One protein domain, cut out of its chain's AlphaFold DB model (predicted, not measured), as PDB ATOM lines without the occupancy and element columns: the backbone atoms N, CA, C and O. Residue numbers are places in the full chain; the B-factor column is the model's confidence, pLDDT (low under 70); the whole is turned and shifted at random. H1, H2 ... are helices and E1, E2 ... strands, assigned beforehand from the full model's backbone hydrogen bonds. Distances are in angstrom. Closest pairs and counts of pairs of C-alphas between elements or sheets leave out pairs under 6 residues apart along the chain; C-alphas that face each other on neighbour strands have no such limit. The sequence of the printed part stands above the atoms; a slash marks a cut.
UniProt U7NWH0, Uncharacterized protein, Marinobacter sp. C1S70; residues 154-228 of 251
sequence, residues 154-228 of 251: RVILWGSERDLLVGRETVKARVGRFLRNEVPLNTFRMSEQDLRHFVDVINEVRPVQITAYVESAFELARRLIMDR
ATOM      1  N   ARG A 154     113.268 142.694  94.847       92.31
ATOM      2  CA  ARG A 154     112.004 142.030  94.523       92.31
ATOM      3  C   ARG A 154     110.837 142.578  95.319       92.31
ATOM      4  O   ARG A 154     110.973 142.937  96.489       92.31
ATOM      5  N   VAL A 155     109.677 142.588  94.679       92.38
ATOM      6  CA  VAL A 155     108.407 142.982  95.290       92.38
ATOM      7  C   VAL A 155     107.563 141.735  95.535       92.38
ATOM      8  O   VAL A 155     107.497 140.845  94.689       92.38
ATOM      9  N   ILE A 156     106.918 141.662  96.698       90.50
ATOM     10  CA  ILE A 156     106.007 140.568  97.051       90.50
ATOM     11  C   ILE A 156     104.611 141.154  97.269       90.50
ATOM     12  O   ILE A 156     104.378 141.830  98.265       90.50
ATOM     13  N   LEU A 157     103.683 140.887  96.356       88.69
ATOM     14  CA  LEU A 157     102.270 141.242  96.471       88.69
ATOM     15  C   LEU A 157     101.537 140.116  97.216       88.69
ATOM     16  O   LEU A 157     101.161 139.105  96.618       88.69
ATOM     17  N   TRP A 158     101.380 140.254  98.533       83.38
ATOM     18  CA  TRP A 158     100.880 139.171  99.383       83.38
ATOM     19  C   TRP A 158      99.520 139.497  99.993       83.38
ATOM     20  O   TRP A 158      99.359 140.511 100.669       83.38
ATOM     21  N   GLY A 159      98.547 138.615  99.769       65.69
ATOM     22  CA  GLY A 159      97.151 138.805 100.156       65.69
ATOM     23  C   GLY A 159      96.760 138.216 101.506       65.69
ATOM     24  O   GLY A 159      95.602 138.326 101.876       65.69
ATOM     25  N   SER A 160      97.657 137.573 102.258       63.44
ATOM     26  CA  SER A 160      97.275 136.962 103.536       63.44
ATOM     27  C   SER A 160      97.667 137.839 104.728       63.44
ATOM     28  O   SER A 160      98.848 137.947 105.068       63.44
ATOM     29  N   GLU A 161      96.674 138.379 105.437       55.31
ATOM     30  CA  GLU A 161      96.888 139.033 106.734       55.31
ATOM     31  C   GLU A 161      97.572 138.102 107.737       55.31
ATOM     32  O   GLU A 161      98.427 138.554 108.486       55.31
ATOM     33  N   ARG A 162      97.275 136.792 107.733       52.22
ATOM     34  CA  ARG A 162      97.902 135.856 108.682       52.22
ATOM     35  C   ARG A 162      99.420 135.754 108.503       52.22
ATOM     36  O   ARG A 162     100.130 135.836 109.498       52.22
ATOM     37  N   ASP A 163      99.930 135.665 107.278       54.22
ATOM     38  CA  ASP A 163     101.386 135.579 107.063       54.22
ATOM     39  C   ASP A 163     102.095 136.929 107.271       54.22
ATOM     40  O   ASP A 163     103.299 136.966 107.525       54.22
ATOM     41  N   LEU A 164     101.356 138.042 107.183       51.03
ATOM     42  CA  LEU A 164     101.876 139.395 107.403       51.03
ATOM     43  C   LEU A 164     101.759 139.864 108.867       51.03
ATOM     44  O   LEU A 164     102.560 140.695 109.290       51.03
ATOM     45  N   LEU A 165     100.784 139.355 109.634       44.06
ATOM     46  CA  LEU A 165     100.380 139.874 110.952       44.06
ATOM     47  C   LEU A 165     100.386 138.839 112.091       44.06
ATOM     48  O   LEU A 165     100.219 139.234 113.248       44.06
ATOM     49  N   VAL A 166     100.579 137.535 111.843       36.50
ATOM     50  CA  VAL A 166     100.688 136.553 112.941       36.50
ATOM     51  C   VAL A 166     102.074 136.661 113.581       36.50
ATOM     52  O   VAL A 166     103.032 135.986 113.212       36.50
ATOM     53  N   GLY A 167     102.148 137.544 114.577       48.72
ATOM     54  CA  GLY A 167     103.316 137.796 115.416       48.72
ATOM     55  C   GLY A 167     104.038 139.091 115.050       48.72
ATOM     56  O   GLY A 167     104.129 139.464 113.883       48.72
ATOM     57  N   ARG A 168     104.586 139.790 116.059       50.41
ATOM     58  CA  ARG A 168     105.557 140.869 115.819       50.41
ATOM     59  C   ARG A 168     106.630 140.308 114.895       50.41
ATOM     60  O   ARG A 168     107.250 139.307 115.253       50.41
ATOM     61  N   GLU A 169     106.823 140.928 113.732       61.78
ATOM     62  CA  GLU A 169     107.868 140.524 112.800       61.78
ATOM     63  C   GLU A 169     109.173 140.354 113.585       61.78
ATOM     64  O   GLU A 169     109.700 141.304 114.170       61.78
ATOM     65  N   THR A 170     109.668 139.119 113.663       72.56
ATOM     66  CA  THR A 170     110.881 138.859 114.434       72.56
ATOM     67  C   THR A 170     112.038 139.629 113.804       72.56
ATOM     68  O   THR A 170     112.126 139.754 112.580       72.56
ATOM     69  N   VAL A 171     112.983 140.105 114.620       74.19
ATOM     70  CA  VAL A 171     114.196 140.776 114.113       74.19
ATOM     71  C   VAL A 171     114.895 139.908 113.057       74.19
ATOM     72  O   VAL A 171     115.370 140.413 112.044       74.19
ATOM     73  N   LYS A 172     114.859 138.580 113.230       73.75
ATOM     74  CA  LYS A 172     115.367 137.600 112.263       73.75
ATOM     75  C   LYS A 172     114.643 137.657 110.913       73.75
ATOM     76  O   LYS A 172     115.305 137.600 109.877       73.75
ATOM     77  N   ALA A 173     113.313 137.764 110.907       74.69
ATOM     78  CA  ALA A 173     112.529 137.904 109.680       74.69
ATOM     79  C   ALA A 173     112.854 139.220 108.960       74.69
ATOM     80  O   ALA A 173     113.109 139.200 107.755       74.69
ATOM     81  N   ARG A 174     112.978 140.322 109.710       79.00
ATOM     82  CA  ARG A 174     113.322 141.646 109.172       79.00
ATOM     83  C   ARG A 174     114.717 141.698 108.567       79.00
ATOM     84  O   ARG A 174     114.887 142.174 107.447       79.00
ATOM     85  N   VAL A 175     115.706 141.150 109.268       80.81
ATOM     86  CA  VAL A 175     117.080 141.021 108.758       80.81
ATOM     87  C   VAL A 175     117.098 140.149 107.506       80.81
ATOM     88  O   VAL A 175     117.682 140.535 106.499       80.81
ATOM     89  N   GLY A 176     116.403 139.008 107.522       79.88
ATOM     90  CA  GLY A 176     116.305 138.139 106.353       79.88
ATOM     91  C   GLY A 176     115.685 138.840 105.140       79.88
ATOM     92  O   GLY A 176     116.210 138.713 104.037       79.88
ATOM     93  N   ARG A 177     114.603 139.597 105.340       83.31
ATOM     94  CA  ARG A 177     113.920 140.390 104.304       83.31
ATOM     95  C   ARG A 177     114.845 141.445 103.705       83.31
ATOM     96  O   ARG A 177     114.960 141.546 102.489       83.31
ATOM     97  N   PHE A 178     115.562 142.174 104.559       84.25
ATOM     98  CA  PHE A 178     116.547 143.165 104.135       84.25
ATOM     99  C   PHE A 178     117.677 142.539 103.305       84.25
ATOM    100  O   PHE A 178     118.036 143.065 102.252       84.25
ATOM    101  N   LEU A 179     118.217 141.401 103.750       82.31
ATOM    102  CA  LEU A 179     119.281 140.691 103.036       82.31
ATOM    103  C   LEU A 179     118.806 140.138 101.686       82.31
ATOM    104  O   LEU A 179     119.570 140.149 100.727       82.31
ATOM    105  N   ARG A 180     117.542 139.709 101.598       82.44
ATOM    106  CA  ARG A 180     116.897 139.274 100.347       82.44
ATOM    107  C   ARG A 180     116.324 140.424  99.516       82.44
ATOM    108  O   ARG A 180     115.732 140.152  98.484       82.44
ATOM    109  N   ASN A 181     116.484 141.670  99.960       88.62
ATOM    110  CA  ASN A 181     115.992 142.866  99.276       88.62
ATOM    111  C   ASN A 181     114.502 142.765  98.869       88.62
ATOM    112  O   ASN A 181     114.107 143.101  97.754       88.62
ATOM    113  N   GLU A 182     113.691 142.243  99.795       89.31
ATOM    114  CA  GLU A 182     112.254 142.020  99.629       89.31
ATOM    115  C   GLU A 182     111.445 143.236 100.086       89.31
ATOM    116  O   GLU A 182     111.566 143.673 101.234       89.31
ATOM    117  N   VAL A 183     110.552 143.716  99.220       89.75
ATOM    118  CA  VAL A 183     109.578 144.769  99.525       89.75
ATOM    119  C   VAL A 183     108.167 144.179  99.447       89.75
ATOM    120  O   VAL A 183     107.617 144.029  98.355       89.75
ATOM    121  N   PRO A 184     107.581 143.766 100.582       87.56
ATOM    122  CA  PRO A 184     106.230 143.241 100.596       87.56
ATOM    123  C   PRO A 184     105.206 144.371 100.587       87.56
ATOM    124  O   PRO A 184     105.312 145.325 101.356       87.56
ATOM    125  N   LEU A 185     104.189 144.205  99.753       87.19
ATOM    126  CA  LEU A 185     103.020 145.059  99.650       87.19
ATOM    127  C   LEU A 185     101.797 144.221 100.024       87.19
ATOM    128  O   LEU A 185     101.587 143.131  99.483       87.19
ATOM    129  N   ASN A 186     101.026 144.699 100.999       84.06
ATOM    130  CA  ASN A 186      99.875 143.971 101.519       84.06
ATOM    131  C   ASN A 186      98.686 144.123 100.572       84.06
ATOM    132  O   ASN A 186      98.093 145.191 100.496       84.06
ATOM    133  N   THR A 187      98.308 143.044  99.897       79.00
ATOM    134  CA  THR A 187      97.207 143.055  98.933       79.00
ATOM    135  C   THR A 187      95.896 142.507  99.490       79.00
ATOM    136  O   THR A 187      94.967 142.289  98.720       79.00
ATOM    137  N   PHE A 188      95.792 142.254 100.800       71.81
ATOM    138  CA  PHE A 188      94.542 141.779 101.414       71.81
ATOM    139  C   PHE A 188      93.410 142.805 101.276       71.81
ATOM    140  O   PHE A 188      92.243 142.453 101.118       71.81
ATOM    141  N   ARG A 189      93.766 144.091 101.304       67.56
ATOM    142  CA  ARG A 189      92.877 145.209 101.000       67.56
ATOM    143  C   ARG A 189      93.594 146.115 100.015       67.56
ATOM    144  O   ARG A 189      94.553 146.775 100.382       67.56
ATOM    145  N   MET A 190      93.149 146.097  98.763       72.62
ATOM    146  CA  MET A 190      93.671 146.964  97.710       72.62
ATOM    147  C   MET A 190      92.679 148.090  97.462       72.62
ATOM    148  O   MET A 190      91.815 147.986  96.594       72.62
ATOM    149  N   SER A 191      92.761 149.152  98.263       81.81
ATOM    150  CA  SER A 191      92.060 150.383  97.917       81.81
ATOM    151  C   SER A 191      92.739 151.060  96.727       81.81
ATOM    152  O   SER A 191      93.893 150.808  96.384       81.81
ATOM    153  N   GLU A 192      92.028 152.008  96.140       79.31
ATOM    154  CA  GLU A 192      92.544 152.877  95.090       79.31
ATOM    155  C   GLU A 192      93.842 153.605  95.447       79.31
ATOM    156  O   GLU A 192      94.710 153.829  94.602       79.31
ATOM    157  N   GLN A 193      93.975 153.995  96.711       83.19
ATOM    158  CA  GLN A 193      95.174 154.651  97.209       83.19
ATOM    159  C   GLN A 193      96.333 153.663  97.360       83.19
ATOM    160  O   GLN A 193      97.464 154.012  97.024       83.19
ATOM    161  N   ASP A 194      96.047 152.438  97.804       84.81
ATOM    162  CA  ASP A 194      97.053 151.384  97.954       84.81
ATOM    163  C   ASP A 194      97.637 150.999  96.596       84.81
ATOM    164  O   ASP A 194      98.850 150.902  96.454       84.81
ATOM    165  N   LEU A 195      96.792 150.871  95.568       84.31
ATOM    166  CA  LEU A 195      97.245 150.563  94.213       84.31
ATOM    167  C   LEU A 195      98.195 151.636  93.670       84.31
ATOM    168  O   LEU A 195      99.247 151.290  93.137       84.31
ATOM    169  N   ARG A 196      97.886 152.929  93.852       84.19
ATOM    170  CA  ARG A 196      98.811 154.014  93.469       84.19
ATOM    171  C   ARG A 196     100.131 153.926  94.231       84.19
ATOM    172  O   ARG A 196     101.189 153.960  93.613       84.19
ATOM    173  N   HIS A 197     100.066 153.714  95.544       88.19
ATOM    174  CA  HIS A 197     101.258 153.524  96.364       88.19
ATOM    175  C   HIS A 197     102.104 152.329  95.894       88.19
ATOM    176  O   HIS A 197     103.328 152.423  95.839       88.19
ATOM    177  N   PHE A 198     101.479 151.216  95.505       90.06
ATOM    178  CA  PHE A 198     102.193 150.045  94.994       90.06
ATOM    179  C   PHE A 198     102.921 150.356  93.693       90.06
ATOM    180  O   PHE A 198     104.064 149.938  93.525       90.06
ATOM    181  N   VAL A 199     102.290 151.109  92.793       88.69
ATOM    182  CA  VAL A 199     102.914 151.559  91.544       88.69
ATOM    183  C   VAL A 199     104.114 152.459  91.827       88.69
ATOM    184  O   VAL A 199     105.169 152.251  91.228       88.69
ATOM    185  N   ASP A 200     103.996 153.400  92.765       89.50
ATOM    186  CA  ASP A 200     105.103 154.272  93.173       89.50
ATOM    187  C   ASP A 200     106.281 153.457  93.721       89.50
ATOM    188  O   ASP A 200     107.414 153.613  93.263       89.50
ATOM    189  N   VAL A 201     106.006 152.509  94.624       91.19
ATOM    190  CA  VAL A 201     107.025 151.611  95.185       91.19
ATOM    191  C   VAL A 201     107.669 150.756  94.097       91.19
ATOM    192  O   VAL A 201     108.888 150.620  94.068       91.19
ATOM    193  N   ILE A 202     106.893 150.185  93.173       91.75
ATOM    194  CA  ILE A 202     107.433 149.378  92.068       91.75
ATOM    195  C   ILE A 202     108.327 150.234  91.161       91.75
ATOM    196  O   ILE A 202     109.398 149.776  90.756       91.75
ATOM    197  N   ASN A 203     107.929 151.473  90.873       89.88
ATOM    198  CA  ASN A 203     108.702 152.412  90.060       89.88
ATOM    199  C   ASN A 203     110.002 152.869  90.742       89.88
ATOM    200  O   ASN A 203     111.004 153.076  90.052       89.88
ATOM    201  N   GLU A 204     109.993 153.017  92.069       91.88
ATOM    202  CA  GLU A 204     111.169 153.356  92.876       91.88
ATOM    203  C   GLU A 204     112.129 152.166  92.999       91.88
ATOM    204  O   GLU A 204     113.322 152.282  92.719       91.88
ATOM    205  N   VAL A 205     111.599 150.998  93.372       91.38
ATOM    206  CA  VAL A 205     112.372 149.773  93.623       91.38
ATOM    207  C   VAL A 205     112.932 149.184  92.329       91.38
ATOM    208  O   VAL A 205     114.019 148.607  92.350       91.38
ATOM    209  N   ARG A 206     112.196 149.313  91.214       91.19
ATOM    210  CA  ARG A 206     112.481 148.674  89.916       91.19
ATOM    211  C   ARG A 206     112.840 147.191  90.086       91.19
ATOM    212  O   ARG A 206     113.965 146.792  89.775       91.19
ATOM    213  N   PRO A 207     111.915 146.381  90.635       92.69
ATOM    214  CA  PRO A 207     112.214 145.007  90.994       92.69
ATOM    215  C   PRO A 207     112.528 144.161  89.759       92.69
ATOM    216  O   PRO A 207     111.903 144.317  88.711       92.69
ATOM    217  N   VAL A 208     113.451 143.211  89.913       91.50
ATOM    218  CA  VAL A 208     113.722 142.187  88.891       91.50
ATOM    219  C   VAL A 208     112.687 141.059  88.928       91.50
ATOM    220  O   VAL A 208     112.532 140.328  87.958       91.50
ATOM    221  N   GLN A 209     111.974 140.917  90.053       92.56
ATOM    222  CA  GLN A 209     110.969 139.882  90.284       92.56
ATOM    223  C   GLN A 209     109.782 140.464  91.065       92.56
ATOM    224  O   GLN A 209     109.968 141.165  92.065       92.56
ATOM    225  N   ILE A 210     108.562 140.137  90.631       92.50
ATOM    226  CA  ILE A 210     107.326 140.384  91.382       92.50
ATOM    227  C   ILE A 210     106.678 139.029  91.673       92.50
ATOM    228  O   ILE A 210     106.274 138.325  90.752       92.50
ATOM    229  N   THR A 211     106.580 138.656  92.948       91.25
ATOM    230  CA  THR A 211     105.837 137.465  93.390       91.25
ATOM    231  C   THR A 211     104.457 137.898  93.852       91.25
ATOM    232  O   THR A 211     104.358 138.766  94.714       91.25
ATOM    233  N   ALA A 212     103.393 137.308  93.312       91.00
ATOM    234  CA  ALA A 212     102.035 137.764  93.583       91.00
ATOM    235  C   ALA A 212     101.016 136.625  93.569       91.00
ATOM    236  O   ALA A 212     101.181 135.649  92.835       91.00
ATOM    237  N   TYR A 213      99.917 136.797  94.308       87.56
ATOM    238  CA  TYR A 213      98.674 136.113  93.953       87.56
ATOM    239  C   TYR A 213      98.199 136.609  92.584       87.56
ATOM    240  O   TYR A 213      98.296 137.800  92.284       87.56
ATOM    241  N   VAL A 214      97.674 135.697  91.762       89.06
ATOM    242  CA  VAL A 214      97.229 136.013  90.394       89.06
ATOM    243  C   VAL A 214      96.187 137.134  90.396       89.06
ATOM    244  O   VAL A 214      96.290 138.057  89.597       89.06
ATOM    245  N   GLU A 215      95.240 137.099  91.334       86.19
ATOM    246  CA  GLU A 215      94.216 138.137  91.501       86.19
ATOM    247  C   GLU A 215      94.826 139.504  91.839       86.19
ATOM    248  O   GLU A 215      94.497 140.501  91.202       86.19
ATOM    249  N   SER A 216      95.800 139.553  92.755       88.19
ATOM    250  CA  SER A 216      96.503 140.796  93.090       88.19
ATOM    251  C   SER A 216      97.260 141.386  91.906       88.19
ATOM    252  O   SER A 216      97.231 142.595  91.684       88.19
ATOM    253  N   ALA A 217      97.945 140.536  91.138       89.69
ATOM    254  CA  ALA A 217      98.646 140.966  89.934       89.69
ATOM    255  C   ALA A 217      97.666 141.466  88.864       89.69
ATOM    256  O   ALA A 217      97.935 142.475  88.214       89.69
ATOM    257  N   PHE A 218      96.531 140.783  88.703       90.00
ATOM    258  CA  PHE A 218      95.488 141.163  87.758       90.00
ATOM    259  C   PHE A 218      94.884 142.526  88.096       90.00
ATOM    260  O   PHE A 218      94.841 143.389  87.222       90.00
ATOM    261  N   GLU A 219      94.472 142.754  89.345       86.50
ATOM    262  CA  GLU A 219      93.873 144.032  89.745       86.50
ATOM    263  C   GLU A 219      94.867 145.194  89.619       86.50
ATOM    264  O   GLU A 219      94.521 146.248  89.078       86.50
ATOM    265  N   LEU A 220      96.135 144.986  89.994       87.44
ATOM    266  CA  LEU A 220      97.189 145.982  89.780       87.44
ATOM    267  C   LEU A 220      97.382 146.302  88.285       87.44
ATOM    268  O   LEU A 220      97.436 147.471  87.903       87.44
ATOM    269  N   ALA A 221      97.459 145.280  87.429       88.44
ATOM    270  CA  ALA A 221      97.644 145.453  85.987       88.44
ATOM    271  C   ALA A 221      96.439 146.136  85.325       88.44
ATOM    272  O   ALA A 221      96.600 147.072  84.538       88.44
ATOM    273  N   ARG A 222      95.223 145.705  85.672       85.12
ATOM    274  CA  ARG A 222      93.970 146.304  85.205       85.12
ATOM    275  C   ARG A 222      93.928 147.790  85.539       85.12
ATOM    276  O   ARG A 222      93.577 148.602  84.683       85.12
ATOM    277  N   ARG A 223      94.327 148.145  86.761       78.94
ATOM    278  CA  ARG A 223      94.326 149.526  87.229       78.94
ATOM    279  C   ARG A 223      95.327 150.407  86.491       78.94
ATOM    280  O   ARG A 223      94.975 151.506  86.070       78.94
ATOM    281  N   LEU A 224      96.541 149.904  86.276       82.50
ATOM    282  CA  LEU A 224      97.575 150.593  85.499       82.50
ATOM    283  C   LEU A 224      97.090 150.973  84.094       82.50
ATOM    284  O   LEU A 224      97.320 152.094  83.638       82.50
ATOM    285  N   ILE A 225      96.371 150.060  83.432       80.81
ATOM    286  CA  ILE A 225      95.813 150.285  82.092       80.81
ATOM    287  C   ILE A 225      94.709 151.350  82.124       80.81
ATOM    288  O   ILE A 225      94.690 152.230  81.262       80.81
ATOM    289  N   MET A 226      93.800 151.290  83.104       74.44
ATOM    290  CA  MET A 226      92.673 152.229  83.207       74.44
ATOM    291  C   MET A 226      93.118 153.664  83.511       74.44
ATOM    292  O   MET A 226      92.607 154.601  82.897       74.44
ATOM    293  N   ASP A 227      94.109 153.838  84.386       69.94
ATOM    294  CA  ASP A 227      94.573 155.162  84.818       69.94
ATOM    295  C   ASP A 227      95.633 155.776  83.882       69.94
ATOM    296  O   ASP A 227      96.100 156.892  84.114       69.94
ATOM    297  N   ARG A 228      96.034 155.064  82.815       66.50
ATOM    298  CA  ARG A 228      97.167 155.415  81.932       66.50
ATOM    299  C   ARG A 228      98.484 155.639  82.691       66.50
ATOM    300  O   ARG A 228      99.348 156.388  82.232       66.50
TER     301      ARG A 228
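This is residues 154 to 228 of the 251 residues of an uncharacterized protein of Marinobacter sp. C1S70 (UniProt U7NWH0). A small wall of three parallel strands has H3 running lengthwise over one face and H4 rising from that same face. Beyond the E2 edge, the short helices H1 and H2 make a side loop, of which residues 165 to 173 stick out. The printed part has 75 residues, with four named helices and three named strands along the chain as E1 H1 H2 E2 H3 E3 H4; the sheet's order is E2 E1 E3 and the class is mixed, helices and strands. It is compact, with a radius of gyration of the C-alphas of 12.8 A, yet elongated, spanning 40 by 24 by 20 A.

Start at E1, residues 154 to 158, the inner strand. Beside it runs E2, residues 182 to 186, parallel at 25 degrees; look for N 185 and O 156, 2.8 A apart and within hydrogen-bond range. On the other side of E1 runs E3, residues 209 to 212, parallel at 3 degrees, with N 157 and O 211 within hydrogen-bond range at 2.8 A. Between E1 and E2 come H1, residues 161 to 165, and H2, residues 171 to 179: a strand-helix-strand unit, two parallel neighbour strands joined through helices, with a right-handed crossover. H1 only grazes the sheet; its closest C-alpha to E2 is that of Leu 164, 7.7 A from that of Asn 186. H2 is not on the sheet, but only just, with 4 pairs of C-alphas within 10 A. H3, residues 192 to 205, is on the sheet over E2 and E1 at a height of 9.9 A, along the strands, at 1 degrees to E1 on the local plane; its closest C-alphas to E2 are those of Phe 198 and Leu 185, 6.9 A apart. E2, H3 and E3 form a split strand-helix-strand unit, with E1 between the two strands, and its crossover is right-handed. H4, residues 214 to 226, is on the same face as H3, giving two layers, helices on one face of a sheet; it only just stands up from the sheet, rising 43 degrees. H3 and H4 are close but not clearly touching, about perpendicular at 86 degrees, with the C-alphas of Leu 195 and Leu 220 closest at 6.4 A. In H1, H2, H3 and H4 every O i to N i+4 pair is within hydrogen-bond range.

Find C-alpha 154 at (112.004, 142.030, 94.523), where E1 begins its 12.5 A. H2 covers 12.2 A, E2 12.7 A. H3 starts at C-alpha 192, (92.544, 152.877, 95.090), and runs 20.1 A. H4 runs 18.3 A to C-alpha 226 at (92.673, 152.229, 83.207).

The C-alphas of Lys 172 and Met 226 are the farthest apart, 39.7 A. The printed part has no cut, and its links between named elements are tight. Mean pLDDT of the printed part is 80.0; look for values under 70 at residues 159 to 169, 189 and 227 to 228.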